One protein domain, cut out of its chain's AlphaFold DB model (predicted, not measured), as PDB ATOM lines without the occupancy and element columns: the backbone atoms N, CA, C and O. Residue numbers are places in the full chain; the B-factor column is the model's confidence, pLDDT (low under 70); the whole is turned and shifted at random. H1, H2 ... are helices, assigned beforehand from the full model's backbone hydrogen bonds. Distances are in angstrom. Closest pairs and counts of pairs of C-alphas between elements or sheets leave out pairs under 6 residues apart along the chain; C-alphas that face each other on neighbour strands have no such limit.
ATOM      1  N   GLN A   8      -3.634 -57.720  17.784       88.56
ATOM      2  CA  GLN A   8      -4.568 -56.786  18.416       88.56
ATOM      3  C   GLN A   8      -3.867 -55.706  19.267       88.56
ATOM      4  O   GLN A   8      -4.277 -54.549  19.245       88.56
ATOM      5  N   TYR A   9      -2.792 -56.051  19.986       90.75
ATOM      6  CA  TYR A   9      -2.097 -55.124  20.886       90.75
ATOM      7  C   TYR A   9      -1.207 -54.149  20.123       90.75
ATOM      8  O   TYR A   9      -1.160 -52.963  20.445       90.75
ATOM      9  N   THR A  10      -0.535 -54.635  19.080       90.38
ATOM     10  CA  THR A  10       0.264 -53.793  18.186       90.38
ATOM     11  C   THR A  10      -0.630 -52.825  17.413       90.38
ATOM     12  O   THR A  10      -0.307 -51.643  17.332       90.38
ATOM     13  N   SER A  11      -1.802 -53.278  16.954       93.00
ATOM     14  CA  SER A  11      -2.805 -52.415  16.309       93.00
ATOM     15  C   SER A  11      -3.351 -51.344  17.257       93.00
ATOM     16  O   SER A  11      -3.434 -50.176  16.882       93.00
ATOM     17  N   ALA A  12      -3.677 -51.709  18.503       94.75
ATOM     18  CA  ALA A  12      -4.137 -50.754  19.512       94.75
ATOM     19  C   ALA A  12      -3.066 -49.696  19.831       94.75
ATOM     20  O   ALA A  12      -3.374 -48.507  19.906       94.75
ATOM     21  N   LEU A  13      -1.802 -50.112  19.958       95.50
ATOM     22  CA  LEU A  13      -0.679 -49.201  20.173       95.50
ATOM     23  C   LEU A  13      -0.453 -48.277  18.968       95.50
ATOM     24  O   LEU A  13      -0.236 -47.082  19.151       95.50
ATOM     25  N   GLN A  14      -0.537 -48.800  17.742       95.88
ATOM     26  CA  GLN A  14      -0.451 -47.991  16.525       95.88
ATOM     27  C   GLN A  14      -1.569 -46.941  16.482       95.88
ATOM     28  O   GLN A  14      -1.281 -45.771  16.232       95.88
ATOM     29  N   SER A  15      -2.816 -47.326  16.778       97.00
ATOM     30  CA  SER A  15      -3.942 -46.384  16.844       97.00
ATOM     31  C   SER A  15      -3.690 -45.300  17.886       97.00
ATOM     32  O   SER A  15      -3.733 -44.121  17.557       97.00
ATOM     33  N   PHE A  16      -3.315 -45.689  19.107       97.50
ATOM     34  CA  PHE A  16      -3.004 -44.741  20.174       97.50
ATOM     35  C   PHE A  16      -1.915 -43.738  19.764       97.50
ATOM     36  O   PHE A  16      -2.070 -42.536  19.979       97.50
ATOM     37  N   MET A  17      -0.828 -44.208  19.140       97.81
ATOM     38  CA  MET A  17       0.246 -43.327  18.673       97.81
ATOM     39  C   MET A  17      -0.199 -42.413  17.527       97.81
ATOM     40  O   MET A  17       0.250 -41.270  17.451       97.81
ATOM     41  N   ASN A  18      -1.073 -42.877  16.636       97.12
ATOM     42  CA  ASN A  18      -1.647 -42.033  15.590       97.12
ATOM     43  C   ASN A  18      -2.522 -40.926  16.181       97.12
ATOM     44  O   ASN A  18      -2.341 -39.762  15.826       97.12
ATOM     45  N   ASP A  19      -3.385 -41.276  17.131       97.56
ATOM     46  CA  ASP A  19      -4.313 -40.342  17.761       97.56
ATOM     47  C   ASP A  19      -3.557 -39.282  18.568       97.56
ATOM     48  O   ASP A  19      -3.740 -38.082  18.364       97.56
ATOM     49  N   ILE A  20      -2.638 -39.707  19.442       97.56
ATOM     50  CA  ILE A  20      -1.954 -38.798  20.367       97.56
ATOM     51  C   ILE A  20      -0.998 -37.832  19.659       97.56
ATOM     52  O   ILE A  20      -0.794 -36.711  20.121       97.56
ATOM     53  N   ARG A  21      -0.437 -38.223  18.505       95.56
ATOM     54  CA  ARG A  21       0.370 -37.325  17.663       95.56
ATOM     55  C   ARG A  21      -0.476 -36.224  17.012       95.56
ATOM     56  O   ARG A  21       0.087 -35.197  16.642       95.56
ATOM     57  N   GLY A  22      -1.789 -36.427  16.888       95.94
ATOM     58  CA  GLY A  22      -2.746 -35.450  16.367       95.94
ATOM     59  C   GLY A  22      -3.363 -34.526  17.424       95.94
ATOM     60  O   GLY A  22      -4.149 -33.649  17.070       95.94
ATOM     61  N   PHE A  23      -3.039 -34.701  18.710       97.12
ATOM     62  CA  PHE A  23      -3.581 -33.858  19.779       97.12
ATOM     63  C   PHE A  23      -3.085 -32.406  19.684       97.12
ATOM     64  O   PHE A  23      -2.035 -32.142  19.089       97.12
ATOM     65  N   PRO A  24      -3.799 -31.452  20.316       97.62
ATOM     66  CA  PRO A  24      -3.330 -30.079  20.431       97.62
ATOM     67  C   PRO A  24      -1.906 -30.017  20.983       97.62
ATOM     68  O   PRO A  24      -1.544 -30.732  21.920       97.62
ATOM     69  N   THR A  25      -1.094 -29.135  20.410       97.81
ATOM     70  CA  THR A  25       0.281 -28.902  20.848       97.81
ATOM     71  C   THR A  25       0.460 -27.459  21.289       97.81
ATOM     72  O   THR A  25      -0.233 -26.545  20.844       97.81
ATOM     73  N   THR A  26       1.404 -27.250  22.199       96.69
ATOM     74  CA  THR A  26       1.897 -25.909  22.521       96.69
ATOM     75  C   THR A  26       2.618 -25.300  21.310       96.69
ATOM     76  O   THR A  26       3.082 -26.048  20.446       96.69
ATOM     77  N   PRO A  27       2.826 -23.970  21.259       96.00
ATOM     78  CA  PRO A  27       3.624 -23.348  20.198       96.00
ATOM     79  C   PRO A  27       5.041 -23.930  20.054       96.00
ATOM     80  O   PRO A  27       5.605 -23.904  18.966       96.00
ATOM     81  N   GLY A  28       5.610 -24.483  21.133       94.94
ATOM     82  CA  GLY A  28       6.910 -25.160  21.118       94.94
ATOM     83  C   GLY A  28       6.864 -26.651  20.751       94.94
ATOM     84  O   GLY A  28       7.893 -27.314  20.808       94.94
ATOM     85  N   GLY A  29       5.698 -27.201  20.395       96.00
ATOM     86  CA  GLY A  29       5.559 -28.566  19.873       96.00
ATOM     87  C   GLY A  29       5.379 -29.677  20.916       96.00
ATOM     88  O   GLY A  29       5.342 -30.852  20.546       96.00
ATOM     89  N   MET A  30       5.236 -29.343  22.204       97.69
ATOM     90  CA  MET A  30       4.834 -30.322  23.224       97.69
ATOM     91  C   MET A  30       3.351 -30.663  23.086       97.69
ATOM     92  O   MET A  30       2.531 -29.746  22.990       97.69
ATOM     93  N   VAL A  31       3.002 -31.948  23.149       98.19
ATOM     94  CA  VAL A  31       1.605 -32.399  23.209       98.19
ATOM     95  C   VAL A  31       0.928 -31.914  24.494       98.19
ATOM     96  O   VAL A  31       1.477 -32.028  25.590       98.19
ATOM     97  N   PHE A  32      -0.271 -31.346  24.366       97.62
ATOM     98  CA  PHE A  32      -1.034 -30.782  25.474       97.62
ATOM     99  C   PHE A  32      -2.303 -31.604  25.711       97.62
ATOM    100  O   PHE A  32      -3.304 -31.447  25.019       97.62
ATOM    101  N   ILE A  33      -2.235 -32.509  26.691       97.00
ATOM    102  CA  ILE A  33      -3.321 -33.449  27.020       97.00
ATOM    103  C   ILE A  33      -4.240 -32.873  28.097       97.00
ATOM    104  O   ILE A  33      -5.456 -32.943  27.981       97.00
ATOM    105  N   ASP A  34      -3.650 -32.311  29.151       95.94
ATOM    106  CA  ASP A  34      -4.372 -31.744  30.284       95.94
ATOM    107  C   ASP A  34      -3.535 -30.633  30.932       95.94
ATOM    108  O   ASP A  34      -2.302 -30.630  30.841       95.94
ATOM    109  N   GLN A  35      -4.200 -29.700  31.611       96.00
ATOM    110  CA  GLN A  35      -3.546 -28.605  32.325       96.00
ATOM    111  C   GLN A  35      -2.742 -29.075  33.553       96.00
ATOM    112  O   GLN A  35      -1.742 -28.457  33.924       96.00
ATOM    113  N   TRP A  36      -3.134 -30.180  34.188       95.06
ATOM    114  CA  TRP A  36      -2.523 -30.690  35.409       95.06
ATOM    115  C   TRP A  36      -1.373 -31.649  35.115       95.06
ATOM    116  O   TRP A  36      -1.519 -32.867  34.983       95.06
ATOM    117  N   GLY A  37      -0.163 -31.095  35.094       94.19
ATOM    118  CA  GLY A  37       1.040 -31.872  34.813       94.19
ATOM    119  C   GLY A  37       1.142 -32.248  33.338       94.19
ATOM    120  O   GLY A  37       1.483 -33.386  33.020       94.19
ATOM    121  N   SER A  38       0.875 -31.280  32.460       97.12
ATOM    122  CA  SER A  38       1.030 -31.377  31.004       97.12
ATOM    123  C   SER A  38       2.356 -32.027  30.594       97.12
ATOM    124  O   SER A  38       2.357 -33.001  29.846       97.12
ATOM    125  N   LEU A  39       3.473 -31.575  31.172       97.31
ATOM    126  CA  LEU A  39       4.805 -32.124  30.894       97.31
ATOM    127  C   LEU A  39       4.934 -33.606  31.280       97.31
ATOM    128  O   LEU A  39       5.537 -34.389  30.554       97.31
ATOM    129  N   ARG A  40       4.335 -34.014  32.405       98.00
ATOM    130  CA  ARG A  40       4.325 -35.417  32.846       98.00
ATOM    131  C   ARG A  40       3.549 -36.286  31.862       98.00
ATOM    132  O   ARG A  40       4.013 -37.371  31.531       98.00
ATOM    133  N   GLN A  41       2.418 -35.803  31.354       97.94
ATOM    134  CA  GLN A  41       1.665 -36.540  30.340       97.94
ATOM    135  C   GLN A  41       2.439 -36.636  29.021       97.94
ATOM    136  O   GLN A  41       2.566 -37.731  28.478       97.94
ATOM    137  N   ALA A  42       3.034 -35.535  28.552       98.12
ATOM    138  CA  ALA A  42       3.855 -35.534  27.344       98.12
ATOM    139  C   ALA A  42       5.023 -36.533  27.435       98.12
ATOM    140  O   ALA A  42       5.235 -37.316  26.513       98.12
ATOM    141  N   LEU A  43       5.734 -36.569  28.568       98.38
ATOM    142  CA  LEU A  43       6.850 -37.496  28.785       98.38
ATOM    143  C   LEU A  43       6.402 -38.957  28.939       98.38
ATOM    144  O   LEU A  43       7.068 -39.852  28.421       98.38
ATOM    145  N   ASN A  44       5.261 -39.213  29.585       98.31
ATOM    146  CA  ASN A  44       4.692 -40.562  29.667       98.31
ATOM    147  C   ASN A  44       4.351 -41.106  28.273       98.31
ATOM    148  O   ASN A  44       4.680 -42.246  27.947       98.31
ATOM    149  N   VAL A  45       3.729 -40.284  27.424       97.88
ATOM    150  CA  VAL A  45       3.420 -40.677  26.044       97.88
ATOM    151  C   VAL A  45       4.692 -40.794  25.206       97.88
ATOM    152  O   VAL A  45       4.803 -41.713  24.399       97.88
ATOM    153  N   ALA A  46       5.687 -39.931  25.413       98.31
ATOM    154  CA  ALA A  46       6.982 -40.049  24.747       98.31
ATOM    155  C   ALA A  46       7.656 -41.395  25.046       98.31
ATOM    156  O   ALA A  46       8.148 -42.055  24.133       98.31
ATOM    157  N   PHE A  47       7.610 -41.849  26.302       98.38
ATOM    158  CA  PHE A  47       8.090 -43.179  26.675       98.38
ATOM    159  C   PHE A  47       7.375 -44.288  25.890       98.38
ATOM    160  O   PHE A  47       8.034 -45.161  25.320       98.38
ATOM    161  N   ILE A  48       6.044 -44.221  25.785       97.88
ATOM    162  CA  ILE A  48       5.257 -45.162  24.971       97.88
ATOM    163  C   ILE A  48       5.682 -45.090  23.496       97.88
ATOM    164  O   ILE A  48       5.870 -46.129  22.868       97.88
ATOM    165  N   GLY A  49       5.914 -43.892  22.956       98.00
ATOM    166  CA  GLY A  49       6.399 -43.691  21.590       98.00
ATOM    167  C   GLY A  49       7.763 -44.332  21.335       98.00
ATOM    168  O   GLY A  49       7.947 -44.995  20.314       98.00
ATOM    169  N   PHE A  50       8.705 -44.232  22.276       98.31
ATOM    170  CA  PHE A  50       9.975 -44.956  22.171       98.31
ATOM    171  C   PHE A  50       9.766 -46.470  22.156       98.31
ATOM    172  O   PHE A  50      10.353 -47.155  21.319       98.31
ATOM    173  N   LYS A  51       8.883 -46.998  23.013       96.81
ATOM    174  CA  LYS A  51       8.562 -48.431  23.010       96.81
ATOM    175  C   LYS A  51       7.881 -48.879  21.718       96.81
ATOM    176  O   LYS A  51       8.245 -49.927  21.196       96.81
ATOM    177  N   ALA A  52       6.959 -48.089  21.172       95.88
ATOM    178  CA  ALA A  52       6.344 -48.360  19.874       95.88
ATOM    179  C   ALA A  52       7.405 -48.411  18.764       95.88
ATOM    180  O   ALA A  52       7.410 -49.336  17.952       95.88
ATOM    181  N   ALA A  53       8.360 -47.477  18.784       96.56
ATOM    182  CA  ALA A  53       9.449 -47.462  17.821       96.56
ATOM    183  C   ALA A  53      10.359 -48.693  17.926       96.56
ATOM    184  O   ALA A  53      10.711 -49.267  16.894       96.56
ATOM    185  N   ASP A  54      10.703 -49.121  19.145       95.06
ATOM    186  CA  ASP A  54      11.487 -50.340  19.391       95.06
ATOM    187  C   ASP A  54      10.766 -51.606  18.905       95.06
ATOM    188  O   ASP A  54      11.409 -52.576  18.506       95.06
ATOM    189  N   LEU A  55       9.429 -51.602  18.929       93.31
ATOM    190  CA  LEU A  55       8.603 -52.702  18.436       93.31
ATOM    191  C   LEU A  55       8.443 -52.702  16.907       93.31
ATOM    192  O   LEU A  55       7.930 -53.677  16.369       93.31
ATOM    193  N   GLY A  56       8.909 -51.672  16.195       93.50
ATOM    194  CA  GLY A  56       8.797 -51.581  14.732       93.50
ATOM    195  C   GLY A  56       7.608 -50.755  14.231       93.50
ATOM    196  O   GLY A  56       7.390 -50.668  13.027       93.50
ATOM    197  N   ILE A  57       6.834 -50.144  15.132       94.12
ATOM    198  CA  ILE A  57       5.654 -49.343  14.792       94.12
ATOM    199  C   ILE A  57       6.105 -47.917  14.479       94.12
ATOM    200  O   ILE A  57       6.580 -47.214  15.375       94.12
ATOM    201  N   ASP A  58       5.961 -47.490  13.219       95.25
ATOM    202  CA  ASP A  58       6.380 -46.178  12.697       95.25
ATOM    203  C   ASP A  58       7.729 -45.707  13.269       95.25
ATOM    204  O   ASP A  58       7.844 -44.583  13.766       95.25
ATOM    205  N   SER A  59       8.738 -46.583  13.286       96.25
ATOM    206  CA  SER A  59       9.892 -46.439  14.184       96.25
ATOM    207  C   SER A  59      10.603 -45.091  14.107       96.25
ATOM    208  O   SER A  59      10.889 -44.493  15.145       96.25
ATOM    209  N   SER A  60      10.873 -44.585  12.903       97.75
ATOM    210  CA  SER A  60      11.519 -43.280  12.718       97.75
ATOM    211  C   SER A  60      10.633 -42.136  13.214       97.75
ATOM    212  O   SER A  60      11.093 -41.289  13.982       97.75
ATOM    213  N   THR A  61       9.354 -42.140  12.841       97.88
ATOM    214  CA  THR A  61       8.374 -41.118  13.226       97.88
ATOM    215  C   THR A  61       8.150 -41.097  14.733       97.88
ATOM    216  O   THR A  61       8.219 -40.034  15.346       97.88
ATOM    217  N   ASN A  62       7.923 -42.256  15.352       98.00
ATOM    218  CA  ASN A  62       7.674 -42.370  16.786       98.00
ATOM    219  C   ASN A  62       8.899 -41.989  17.614       98.00
ATOM    220  O   ASN A  62       8.764 -41.238  18.579       98.00
ATOM    221  N   ARG A  63      10.100 -42.425  17.213       98.31
ATOM    222  CA  ARG A  63      11.336 -42.063  17.914       98.31
ATOM    223  C   ARG A  63      11.627 -40.564  17.813       98.31
ATOM    224  O   ARG A  63      11.947 -39.951  18.827       98.31
ATOM    225  N   ALA A  64      11.473 -39.963  16.632       98.31
ATOM    226  CA  ALA A  64      11.681 -38.525  16.447       98.31
ATOM    227  C   ALA A  64      10.629 -37.684  17.189       98.31
ATOM    228  O   ALA A  64      10.965 -36.689  17.829       98.31
ATOM    229  N   TRP A  65       9.357 -38.085  17.132       98.06
ATOM    230  CA  TRP A  65       8.279 -37.393  17.836       98.06
ATOM    231  C   TRP A  65       8.453 -37.464  19.359       98.06
ATOM    232  O   TRP A  65       8.345 -36.437  20.027       98.06
ATOM    233  N   ALA A  66       8.788 -38.643  19.896       98.31
ATOM    234  CA  ALA A  66       9.045 -38.838  21.320       98.31
ATOM    235  C   ALA A  66      10.265 -38.038  21.800       98.31
ATOM    236  O   ALA A  66      10.194 -37.383  22.839       98.31
ATOM    237  N   ALA A  67      11.352 -38.021  21.018       98.38
ATOM    238  CA  ALA A  67      12.537 -37.220  21.323       98.38
ATOM    239  C   ALA A  67      12.197 -35.732  21.474       98.38
ATOM    240  O   ALA A  67      12.578 -35.130  22.470       98.38
ATOM    241  N   ARG A  68      11.365 -35.169  20.587       98.19
ATOM    242  CA  ARG A  68      10.932 -33.763  20.694       98.19
ATOM    243  C   ARG A  68      10.220 -33.439  22.009       98.19
ATOM    244  O   ARG A  68      10.377 -32.332  22.516       98.19
ATOM    245  N   GLN A  69       9.450 -34.374  22.572       98.44
ATOM    246  CA  GLN A  69       8.793 -34.163  23.870       98.44
ATOM    247  C   GLN A  69       9.820 -34.102  25.011       98.44
ATOM    248  O   GLN A  69       9.685 -33.296  25.931       98.44
ATOM    249  N   VAL A  70      10.867 -34.928  24.934       98.44
ATOM    250  CA  VAL A  70      11.986 -34.898  25.883       98.44
ATOM    251  C   VAL A  70      12.793 -33.613  25.710       98.44
ATOM    252  O   VAL A  70      13.033 -32.915  26.690       98.44
ATOM    253  N   ASP A  71      13.133 -33.239  24.479       98.31
ATOM    254  CA  ASP A  71      13.875 -32.012  24.178       98.31
ATOM    255  C   ASP A  71      13.137 -30.768  24.683       98.31
ATOM    256  O   ASP A  71      13.761 -29.854  25.224       98.31
ATOM    257  N   TYR A  72      11.804 -30.749  24.583       98.44
ATOM    258  CA  TYR A  72      10.973 -29.703  25.180       98.44
ATOM    259  C   TYR A  72      11.183 -29.601  26.693       98.44
ATOM    260  O   TYR A  72      11.398 -28.506  27.210       98.44
ATOM    261  N   ALA A  73      11.172 -30.730  27.407       98.12
ATOM    262  CA  ALA A  73      11.420 -30.758  28.848       98.12
ATOM    263  C   ALA A  73      12.837 -30.284  29.213       98.12
ATOM    264  O   ALA A  73      13.028 -29.663  30.262       98.12
ATOM    265  N   LEU A  74      13.820 -30.579  28.359       98.12
ATOM    266  CA  LEU A  74      15.234 -30.297  28.608       98.12
ATOM    267  C   LEU A  74      15.674 -28.891  28.186       98.12
ATOM    268  O   LEU A  74      16.661 -28.390  28.725       98.12
ATOM    269  N   GLY A  75      14.955 -28.237  27.271       97.19
ATOM    270  CA  GLY A  75      15.192 -26.825  26.980       97.19
ATOM    271  C   GLY A  75      15.027 -26.350  25.544       97.19
ATOM    272  O   GLY A  75      15.456 -25.234  25.255       97.19
TER     273      GLY A  75
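This is residues 8 to 75 of the 128 residues of the protein "Cellulase" of Hyalella azteca (UniProt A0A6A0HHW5). H2, the longest helix, lies side by side with H3 in a helical hairpin, and H1 packs at a slant on the later part of H2. The long loop of residues 22 to 37 folds round near the end where H2 begins and H3 ends. The printed part has 68 residues with three named helices, H1, H2 and H3 in chain order, and no named strand: all helix. It is compact, with a radius of gyration of the C-alphas of 11.4 A, yet elongated, spanning 32 by 20 by 17 A.

H2, residues 38 to 54, is 24.6 A long and begins at C-alpha 38 (1.030, -31.377, 31.004). H3, residues 59 to 74, measures 22.3 A and ends at C-alpha 74 (15.234, -30.297, 28.608). H1, residues 8 to 21, measures 20.1 A.

H2 and H3 touch, closest at the C-alphas of Ala 53 and Ser 59, 3.8 A apart, at a shallow tilt of 29 degrees, opposite ways. Residues 13 to 17 of H1 touch residues 49 to 52 of H2, closest at the C-alphas of Met 17 and Gly 49, 6.8 A; this helical hairpin has a steep tilt of 45 degrees. H1 and H3 are close but not clearly touching. In H1, H2 and H3 every O i to N i+4 pair is within hydrogen-bond range.

The C-alphas of Gln 8 and Gly 75, the two farthest apart, are 36.9 A apart. The link from H1 to H2 is long; that from H2 to H3 is tight. The printed part has no cut, and no printed residue is under 70 in pLDDT.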